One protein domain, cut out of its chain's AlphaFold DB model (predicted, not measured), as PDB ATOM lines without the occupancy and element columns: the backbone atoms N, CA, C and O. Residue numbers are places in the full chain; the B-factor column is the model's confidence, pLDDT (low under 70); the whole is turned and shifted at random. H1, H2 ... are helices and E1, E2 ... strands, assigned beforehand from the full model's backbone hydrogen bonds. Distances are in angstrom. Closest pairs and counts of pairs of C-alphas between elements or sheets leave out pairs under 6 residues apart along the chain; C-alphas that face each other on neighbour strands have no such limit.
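Overview. This is residues 621 to 697 of the 841 residues of an uncharacterized protein of Pristionchus pacificus (UniProt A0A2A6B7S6). There is little regular structure: helix H1 and the looping stretch of residues 621 to 638 make one half, and a two-stranded antiparallel ribbon, E1 and E2, makes the other, with short helix H2 between its strands along the chain. The 77 printed residues hold H1, E1, H2 and E2 in that order, mixed in class, with only 27 residues in named elements. The whole is compact, radius of gyration of the C-alphas 11.9 A, spanning 37 by 25 by 18 A.

Arrangement. Residues 627 to 628 pair antiparallel with 635 to 636. H1, residues 639 to 650, has every O i to N i+4 pair within hydrogen-bond range. E1, residues 659 to 663, and E2, residues 683 to 687, are antiparallel at 149 degrees; N 660 and O 686 are 2.8 A apart, within hydrogen-bond range. H2, residues 673 to 677, has 0 of 1 O i to N i+4 and 1 of 2 O i to N i+3 pairs within range. H1 and H2 are close but not clearly touching; their closest C-alphas, Leu 639 and Ala 675, are 8.0 A apart.

Along the chain. H1 runs 15.8 A from C-alpha 639 at (155.355, 116.354, 122.571), E1 12.9 A, H2 6.6 A, and E2 12.8 A to C-alpha 687 at (139.260, 118.362, 124.773).

Size, cuts and confidence. The farthest C-alphas, Pro 679 and Glu 697, are 37.3 A apart. The printed part has no cut, and no link between named elements is long. Residues 690 to 697 have pLDDT under 70.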
ATOM      1  N   LYS A 621     161.546 110.468 119.585       78.69
ATOM      2  CA  LYS A 621     160.411 110.095 118.739       78.69
ATOM      3  C   LYS A 621     159.630 111.364 118.400       78.69
ATOM      4  O   LYS A 621     159.121 112.041 119.290       78.69
ATOM      5  N   LYS A 622     159.558 111.693 117.112       83.31
ATOM      6  CA  LYS A 622     158.691 112.766 116.618       83.31
ATOM      7  C   LYS A 622     157.271 112.227 116.508       83.31
ATOM      8  O   LYS A 622     157.081 111.106 116.040       83.31
ATOM      9  N   ASN A 623     156.300 113.033 116.917       84.44
ATOM     10  CA  ASN A 623     154.895 112.756 116.674       84.44
ATOM     11  C   ASN A 623     154.622 112.784 115.155       84.44
ATOM     12  O   ASN A 623     155.258 113.552 114.426       84.44
ATOM     13  N   ALA A 624     153.703 111.942 114.678       85.31
ATOM     14  CA  ALA A 624     153.233 111.996 113.294       85.31
ATOM     15  C   ALA A 624     152.187 113.104 113.106       85.31
ATOM     16  O   ALA A 624     152.183 113.771 112.072       85.31
ATOM     17  N   THR A 625     151.344 113.323 114.118       90.94
ATOM     18  CA  THR A 625     150.392 114.432 114.180       90.94
ATOM     19  C   THR A 625     151.071 115.721 114.646       90.94
ATOM     20  O   THR A 625     151.975 115.727 115.489       90.94
ATOM     21  N   ASP A 626     150.624 116.837 114.081       96.19
ATOM     22  CA  ASP A 626     150.987 118.178 114.522       96.19
ATOM     23  C   ASP A 626     150.150 118.558 115.757       96.19
ATOM     24  O   ASP A 626     148.922 118.553 115.704       96.19
ATOM     25  N   LEU A 627     150.806 118.877 116.877       96.62
ATOM     26  CA  LEU A 627     150.154 119.366 118.096       96.62
ATOM     27  C   LEU A 627     150.050 120.893 118.028       96.62
ATOM     28  O   LEU A 627     151.062 121.584 118.169       96.62
ATOM     29  N   ALA A 628     148.841 121.407 117.810       96.81
ATOM     30  CA  ALA A 628     148.527 122.830 117.916       96.81
ATOM     31  C   ALA A 628     148.190 123.205 119.368       96.81
ATOM     32  O   ALA A 628     147.516 122.449 120.069       96.81
ATOM     33  N   CYS A 629     148.660 124.363 119.830       96.75
ATOM     34  CA  CYS A 629     148.219 124.944 121.094       96.75
ATOM     35  C   CYS A 629     146.806 125.544 120.930       96.75
ATOM     36  O   CYS A 629     146.564 126.216 119.930       96.75
ATOM     37  N   PRO A 630     145.875 125.346 121.882       94.56
ATOM     38  CA  PRO A 630     144.547 125.960 121.804       94.56
ATOM     39  C   PRO A 630     144.556 127.474 122.081       94.56
ATOM     40  O   PRO A 630     143.628 128.161 121.674       94.56
ATOM     41  N   GLU A 631     145.590 128.001 122.750       93.56
ATOM     42  CA  GLU A 631     145.662 129.409 123.181       93.56
ATOM     43  C   GLU A 631     146.600 130.287 122.335       93.56
ATOM     44  O   GLU A 631     146.643 131.502 122.515       93.56
ATOM     45  N   CYS A 632     147.384 129.709 121.419       96.06
ATOM     46  CA  CYS A 632     148.253 130.484 120.529       96.06
ATOM     47  C   CYS A 632     148.649 129.703 119.269       96.06
ATOM     48  O   CYS A 632     148.502 128.488 119.195       96.06
ATOM     49  N   GLU A 633     149.251 130.394 118.302       97.06
ATOM     50  CA  GLU A 633     149.613 129.860 116.982       97.06
ATOM     51  C   GLU A 633     150.747 128.803 116.976       97.06
ATOM     52  O   GLU A 633     151.212 128.406 115.904       97.06
ATOM     53  N   LEU A 634     151.231 128.317 118.132       97.38
ATOM     54  CA  LEU A 634     152.277 127.290 118.137       97.38
ATOM     55  C   LEU A 634     151.735 125.934 117.666       97.38
ATOM     56  O   LEU A 634     150.933 125.295 118.345       97.38
ATOM     57  N   VAL A 635     152.312 125.437 116.573       97.38
ATOM     58  CA  VAL A 635     152.129 124.072 116.067       97.38
ATOM     59  C   VAL A 635     153.464 123.319 116.123       97.38
ATOM     60  O   VAL A 635     154.491 123.839 115.685       97.38
ATOM     61  N   THR A 636     153.494 122.099 116.677       96.88
ATOM     62  CA  THR A 636     154.740 121.318 116.810       96.88
ATOM     63  C   THR A 636     154.557 119.797 116.779       96.88
ATOM     64  O   THR A 636     153.602 119.246 117.315       96.88
ATOM     65  N   ARG A 637     155.540 119.081 116.212       96.06
ATOM     66  CA  ARG A 637     155.606 117.600 116.163       96.06
ATOM     67  C   ARG A 637     156.375 116.974 117.327       96.06
ATOM     68  O   ARG A 637     156.726 115.797 117.289       96.06
ATOM     69  N   SER A 638     156.712 117.758 118.344       95.38
ATOM     70  CA  SER A 638     157.458 117.299 119.516       95.38
ATOM     71  C   SER A 638     156.590 117.463 120.755       95.38
ATOM     72  O   SER A 638     156.355 118.586 121.197       95.38
ATOM     73  N   LEU A 639     156.140 116.345 121.334       95.12
ATOM     74  CA  LEU A 639     155.355 116.354 122.571       95.12
ATOM     75  C   LEU A 639     156.106 117.068 123.704       95.12
ATOM     76  O   LEU A 639     155.529 117.884 124.416       95.12
ATOM     77  N   SER A 640     157.410 116.818 123.835       94.38
ATOM     78  CA  SER A 640     158.255 117.478 124.834       94.38
ATOM     79  C   SER A 640     158.308 118.994 124.622       94.38
ATOM     80  O   SER A 640     158.287 119.749 125.589       94.38
ATOM     81  N   THR A 641     158.326 119.458 123.367       96.00
ATOM     82  CA  THR A 641     158.277 120.892 123.034       96.00
ATOM     83  C   THR A 641     156.895 121.485 123.303       96.00
ATOM     84  O   THR A 641     156.818 122.590 123.825       96.00
ATOM     85  N   PHE A 642     155.820 120.751 123.005       96.06
ATOM     86  CA  PHE A 642     154.437 121.155 123.267       96.06
ATOM     87  C   PHE A 642     154.162 121.338 124.770       96.06
ATOM     88  O   PHE A 642     153.715 122.402 125.199       96.06
ATOM     89  N   LEU A 643     154.522 120.343 125.590       94.44
ATOM     90  CA  LEU A 643     154.397 120.413 127.050       94.44
ATOM     91  C   LEU A 643     155.275 121.518 127.654       94.44
ATOM     92  O   LEU A 643     154.836 122.238 128.550       94.44
ATOM     93  N   LEU A 644     156.508 121.676 127.159       95.50
ATOM     94  CA  LEU A 644     157.414 122.731 127.614       95.50
ATOM     95  C   LEU A 644     156.914 124.129 127.227       95.50
ATOM     96  O   LEU A 644     157.105 125.065 127.996       95.50
ATOM     97  N   HIS A 645     156.273 124.269 126.065       96.19
ATOM     98  CA  HIS A 645     155.622 125.503 125.638       96.19
ATOM     99  C   HIS A 645     154.457 125.862 126.563       96.19
ATOM    100  O   HIS A 645     154.489 126.948 127.136       96.19
ATOM    101  N   ILE A 646     153.501 124.950 126.785       95.06
ATOM    102  CA  ILE A 646     152.366 125.186 127.695       95.06
ATOM    103  C   ILE A 646     152.872 125.618 129.078       95.06
ATOM    104  O   ILE A 646     152.469 126.657 129.594       95.06
ATOM    105  N   LYS A 647     153.856 124.897 129.628       92.19
ATOM    106  CA  LYS A 647     154.431 125.200 130.944       92.19
ATOM    107  C   LYS A 647     155.218 126.522 131.014       92.19
ATOM    108  O   LYS A 647     155.378 127.055 132.108       92.19
ATOM    109  N   ARG A 648     155.754 127.038 129.898       94.31
ATOM    110  CA  ARG A 648     156.598 128.257 129.876       94.31
ATOM    111  C   ARG A 648     155.895 129.519 129.390       94.31
ATOM    112  O   ARG A 648     156.268 130.592 129.840       94.31
ATOM    113  N   VAL A 649     154.971 129.396 128.441       94.88
ATOM    114  CA  VAL A 649     154.258 130.536 127.843       94.88
ATOM    115  C   VAL A 649     152.960 130.795 128.594       94.88
ATOM    116  O   VAL A 649     152.693 131.935 128.949       94.88
ATOM    117  N   HIS A 650     152.219 129.730 128.914       92.25
ATOM    118  CA  HIS A 650     150.908 129.832 129.563       92.25
ATOM    119  C   HIS A 650     150.950 129.511 131.066       92.25
ATOM    120  O   HIS A 650     149.998 129.770 131.786       92.25
ATOM    121  N   GLY A 651     152.066 128.963 131.571       87.62
ATOM    122  CA  GLY A 651     152.290 128.685 133.002       87.62
ATOM    123  C   GLY A 651     151.544 127.462 133.562       87.62
ATOM    124  O   GLY A 651     151.649 127.160 134.750       87.62
ATOM    125  N   THR A 652     150.816 126.743 132.710       88.88
ATOM    126  CA  THR A 652     149.807 125.730 133.057       88.88
ATOM    127  C   THR A 652     150.239 124.313 132.628       88.88
ATOM    128  O   THR A 652     151.428 123.991 132.526       88.88
ATOM    129  N   SER A 653     149.268 123.424 132.402       88.31
ATOM    130  CA  SER A 653     149.427 122.085 131.835       88.31
ATOM    131  C   SER A 653     148.252 121.766 130.897       88.31
ATOM    132  O   SER A 653     147.227 122.444 130.974       88.31
ATOM    133  N   PRO A 654     148.331 120.718 130.051       84.94
ATOM    134  CA  PRO A 654     147.202 120.319 129.207       84.94
ATOM    135  C   PRO A 654     145.935 120.025 130.021       84.94
ATOM    136  O   PRO A 654     144.865 120.536 129.700       84.94
ATOM    137  N   THR A 655     146.072 119.272 131.119       81.56
ATOM    138  CA  THR A 655     144.956 118.856 131.984       81.56
ATOM    139  C   THR A 655     144.220 120.050 132.590       81.56
ATOM    140  O   THR A 655     142.999 120.030 132.687       81.56
ATOM    141  N   VAL A 656     144.957 121.109 132.944       76.31
ATOM    142  CA  VAL A 656     144.408 122.371 133.472       76.31
ATOM    143  C   VAL A 656     143.584 123.129 132.418       76.31
ATOM    144  O   VAL A 656     142.692 123.888 132.775       76.31
ATOM    145  N   PHE A 657     143.799 122.873 131.126       76.81
ATOM    146  CA  PHE A 657     142.998 123.434 130.035       76.81
ATOM    147  C   PHE A 657     141.808 122.564 129.605       76.81
ATOM    148  O   PHE A 657     141.311 122.744 128.494       76.81
ATOM    149  N   SER A 658     141.361 121.590 130.406       85.38
ATOM    150  CA  SER A 658     140.420 120.526 129.986       85.38
ATOM    151  C   SER A 658     140.911 119.677 128.795       85.38
ATOM    152  O   SER A 658     140.132 118.952 128.177       85.38
ATOM    153  N   HIS A 659     142.208 119.739 128.460       90.88
ATOM    154  CA  HIS A 659     142.793 119.013 127.335       90.88
ATOM    155  C   HIS A 659     143.598 117.793 127.797       90.88
ATOM    156  O   HIS A 659     144.358 117.828 128.765       90.88
ATOM    157  N   ILE A 660     143.472 116.696 127.058       92.94
ATOM    158  CA  ILE A 660     144.160 115.435 127.318       92.94
ATOM    159  C   ILE A 660     144.891 115.002 126.054       92.94
ATOM    160  O   ILE A 660     144.364 115.073 124.944       92.94
ATOM    161  N   LEU A 661     146.128 114.545 126.228       95.56
ATOM    162  CA  LEU A 661     146.921 113.977 125.149       95.56
ATOM    163  C   LEU A 661     146.612 112.486 125.076       95.56
ATOM    164  O   LEU A 661     147.112 111.702 125.888       95.56
ATOM    165  N   ARG A 662     145.771 112.095 124.122       96.19
ATOM    166  CA  ARG A 662     145.448 110.690 123.881       96.19
ATOM    167  C   ARG A 662     146.422 110.121 122.863       96.19
ATOM    168  O   ARG A 662     146.581 110.672 121.775       96.19
ATOM    169  N   CYS A 663     147.094 109.037 123.230       97.12
ATOM    170  CA  CYS A 663     147.938 108.294 122.308       97.12
ATOM    171  C   CYS A 663     147.068 107.438 121.370       97.12
ATOM    172  O   CYS A 663     146.049 106.908 121.812       97.12
ATOM    173  N   ASP A 664     147.495 107.214 120.125       96.00
ATOM    174  CA  ASP A 664     146.792 106.361 119.145       96.00
ATOM    175  C   ASP A 664     146.589 104.908 119.626       96.00
ATOM    176  O   ASP A 664     145.705 104.207 119.143       96.00
ATOM    177  N   CYS A 665     147.348 104.450 120.630       95.44
ATOM    178  CA  CYS A 665     147.112 103.173 121.314       95.44
ATOM    179  C   CYS A 665     145.913 103.196 122.293       95.44
ATOM    180  O   CYS A 665     145.719 102.247 123.050       95.44
ATOM    181  N   GLY A 666     145.163 104.300 122.349       95.56
ATOM    182  CA  GLY A 666     144.021 104.544 123.233       95.56
ATOM    183  C   GLY A 666     144.350 105.271 124.544       95.56
ATOM    184  O   GLY A 666     143.449 105.884 125.116       95.56
ATOM    185  N   GLN A 667     145.609 105.245 125.000       94.94
ATOM    186  CA  GLN A 667     146.018 105.684 126.341       94.94
ATOM    187  C   GLN A 667     145.986 107.211 126.521       94.94
ATOM    188  O   GLN A 667     146.702 107.949 125.842       94.94
ATOM    189  N   GLU A 668     145.235 107.685 127.513       94.88
ATOM    190  CA  GLU A 668     145.271 109.080 127.968       94.88
ATOM    191  C   GLU A 668     146.521 109.370 128.812       94.88
ATOM    192  O   GLU A 668     146.903 108.572 129.675       94.88
ATOM    193  N   CYS A 669     147.178 110.504 128.541       91.25
ATOM    194  CA  CYS A 669     148.485 110.861 129.094       91.25
ATOM    195  C   CYS A 669     148.575 112.350 129.475       91.25
ATOM    196  O   CYS A 669     148.114 113.221 128.740       91.25
ATOM    197  N   ALA A 670     149.265 112.652 130.582       87.62
ATOM    198  CA  ALA A 670     149.610 114.023 130.995       87.62
ATOM    199  C   ALA A 670     151.117 114.357 130.861       87.62
ATOM    200  O   ALA A 670     151.511 115.510 131.032       87.62
ATOM    201  N   SER A 671     151.977 113.373 130.556       89.81
ATOM    202  CA  SER A 671     153.440 113.542 130.469       89.81
ATOM    203  C   SER A 671     154.082 112.734 129.330       89.81
ATOM    204  O   SER A 671     153.449 111.864 128.730       89.81
ATOM    205  N   THR A 672     155.365 112.992 129.039       91.00
ATOM    206  CA  THR A 672     156.143 112.281 127.999       91.00
ATOM    207  C   THR A 672     156.391 110.803 128.303       91.00
ATOM    208  O   THR A 672     156.720 110.048 127.389       91.00
ATOM    209  N   SER A 673     156.191 110.369 129.551       90.44
ATOM    210  CA  SER A 673     156.518 109.014 130.022       90.44
ATOM    211  C   SER A 673     155.858 107.886 129.213       90.44
ATOM    212  O   SER A 673     156.415 106.792 129.101       90.44
ATOM    213  N   HIS A 674     154.697 108.145 128.599       93.06
ATOM    214  CA  HIS A 674     154.069 107.212 127.667       93.06
ATOM    215  C   HIS A 674     154.672 107.277 126.255       93.06
ATOM    216  O   HIS A 674     154.836 106.239 125.627       93.06
ATOM    217  N   ALA A 675     155.070 108.452 125.757       92.81
ATOM    218  CA  ALA A 675     155.712 108.598 124.442       92.81
ATOM    219  C   ALA A 675     157.059 107.858 124.375       92.81
ATOM    220  O   ALA A 675     157.413 107.243 123.366       92.81
ATOM    221  N   GLU A 676     157.800 107.871 125.480       91.75
ATOM    222  CA  GLU A 676     159.040 107.114 125.650       91.75
ATOM    223  C   GLU A 676     158.789 105.599 125.528       91.75
ATOM    224  O   GLU A 676     159.487 104.920 124.771       91.75
ATOM    225  N   LYS A 677     157.739 105.083 126.180       93.19
ATOM    226  CA  LYS A 677     157.404 103.647 126.229       93.19
ATOM    227  C   LYS A 677     156.660 103.127 124.993       93.19
ATOM    228  O   LYS A 677     156.952 102.032 124.526       93.19
ATOM    229  N   CYS A 678     155.718 103.890 124.445       94.06
ATOM    230  CA  CYS A 678     154.844 103.448 123.361       94.06
ATOM    231  C   CYS A 678     155.609 103.328 122.029       94.06
ATOM    232  O   CYS A 678     156.319 104.267 121.655       94.06
ATOM    233  N   PRO A 679     155.496 102.219 121.275       91.06
ATOM    234  CA  PRO A 679     156.099 102.122 119.945       91.06
ATOM    235  C   PRO A 679     155.393 103.036 118.929       91.06
ATOM    236  O   PRO A 679     156.059 103.653 118.101       91.06
ATOM    237  N   ILE A 680     154.069 103.181 119.043       92.06
ATOM    238  CA  ILE A 680     153.212 104.015 118.184       92.06
ATOM    239  C   ILE A 680     152.891 105.312 118.941       92.06
ATOM    240  O   ILE A 680     151.750 105.601 119.289       92.06
ATOM    241  N   ALA A 681     153.944 106.061 119.283       90.06
ATOM    242  CA  ALA A 681     153.878 107.290 120.077       90.06
ATOM    243  C   ALA A 681     153.318 108.468 119.255       90.06
ATOM    244  O   ALA A 681     154.031 109.419 118.920       90.06
ATOM    245  N   HIS A 682     152.048 108.365 118.878       95.25
ATOM    246  CA  HIS A 682     151.299 109.382 118.153       95.25
ATOM    247  C   HIS A 682     150.229 109.948 119.072       95.25
ATOM    248  O   HIS A 682     149.526 109.174 119.711       95.25
ATOM    249  N   PHE A 683     150.168 111.273 119.202       96.62
ATOM    250  CA  PHE A 683     149.315 111.937 120.191       96.62
ATOM    251  C   PHE A 683     148.351 112.905 119.525       96.62
ATOM    252  O   PHE A 683     148.764 113.789 118.773       96.62
ATOM    253  N   THR A 684     147.077 112.782 119.867       96.25
ATOM    254  CA  THR A 684     146.051 113.780 119.576       96.25
ATOM    255  C   THR A 684     145.785 114.602 120.833       96.25
ATOM    256  O   THR A 684     145.769 114.073 121.946       96.25
ATOM    257  N   LEU A 685     145.611 115.913 120.667       95.56
ATOM    258  CA  LEU A 685     145.120 116.776 121.736       95.56
ATOM    259  C   LEU A 685     143.592 116.755 121.673       95.56
ATOM    260  O   LEU A 685     143.009 117.350 120.770       95.56
ATOM    261  N   MET A 686     142.952 116.050 122.601       94.31
ATOM    262  CA  MET A 686     141.496 116.055 122.735       94.31
ATOM    263  C   MET A 686     141.091 117.037 123.830       94.31
ATOM    264  O   MET A 686     141.759 117.117 124.861       94.31
ATOM    265  N   ARG A 687     139.971 117.736 123.655       92.62
ATOM    266  CA  ARG A 687     139.260 118.362 124.773       92.62
ATOM    267  C   ARG A 687     138.398 117.283 125.432       92.62
ATOM    268  O   ARG A 687     137.711 116.555 124.722       92.62
ATOM    269  N   ARG A 688     138.453 117.134 126.757       88.12
ATOM    270  CA  ARG A 688     137.542 116.238 127.489       88.12
ATOM    271  C   ARG A 688     136.252 117.014 127.750       88.12
ATOM    272  O   ARG A 688     136.283 118.017 128.453       88.12
ATOM    273  N   GLU A 689     135.141 116.570 127.174       82.94
ATOM    274  CA  GLU A 689     133.860 117.289 127.251       82.94
ATOM    275  C   GLU A 689     133.198 117.105 128.626       82.94
ATOM    276  O   GLU A 689     132.799 118.085 129.249       82.94
ATOM    277  N   ASP A 690     133.259 115.897 129.199       69.38
ATOM    278  CA  ASP A 690     132.782 115.566 130.559       69.38
ATOM    279  C   ASP A 690     133.691 116.109 131.689       69.38
ATOM    280  O   ASP A 690     133.662 115.664 132.841       69.38
ATOM    281  N   SER A 691     134.573 117.050 131.354       56.28
ATOM    282  CA  SER A 691     135.578 117.622 132.242       56.28
ATOM    283  C   SER A 691     134.951 118.557 133.278       56.28
ATOM    284  O   SER A 691     134.959 119.773 133.111       56.28
ATOM    285  N   LYS A 692     134.543 118.008 134.429       57.44
ATOM    286  CA  LYS A 692     134.272 118.797 135.653       57.44
ATOM    287  C   LYS A 692     135.514 119.512 136.227       57.44
ATOM    288  O   LYS A 692     135.405 120.179 137.251       57.44
ATOM    289  N   TYR A 693     136.686 119.393 135.594       55.94
ATOM    290  CA  TYR A 693     137.811 120.294 135.847       55.94
ATOM    291  C   TYR A 693     137.425 121.675 135.309       55.94
ATOM    292  O   TYR A 693     137.344 121.865 134.094       55.94
ATOM    293  N   ALA A 694     137.136 122.601 136.222       54.81
ATOM    294  CA  ALA A 694     136.779 123.970 135.884       54.81
ATOM    295  C   ALA A 694     137.960 124.725 135.235       54.81
ATOM    296  O   ALA A 694     139.088 124.226 135.190       54.81
ATOM    297  N   SER A 695     137.694 125.911 134.679       57.88
ATOM    298  CA  SER A 695     138.727 126.723 134.028       57.88
ATOM    299  C   SER A 695     139.767 127.230 135.032       57.88
ATOM    300  O   SER A 695     139.517 127.290 136.232       57.88
ATOM    301  N   VAL A 696     140.920 127.678 134.523       55.69
ATOM    302  CA  VAL A 696     141.979 128.373 135.293       55.69
ATOM    303  C   VAL A 696     141.430 129.541 136.134       55.69
ATOM    304  O   VAL A 696     142.021 129.922 137.138       55.69
ATOM    305  N   GLU A 697     140.297 130.102 135.712       61.69
ATOM    306  CA  GLU A 697     139.623 131.250 136.315       61.69
ATOM    307  C   GLU A 697     138.673 130.875 137.468       61.69
ATOM    308  O   GLU A 697     138.315 131.753 138.249       61.69
TER     309      GLU A 697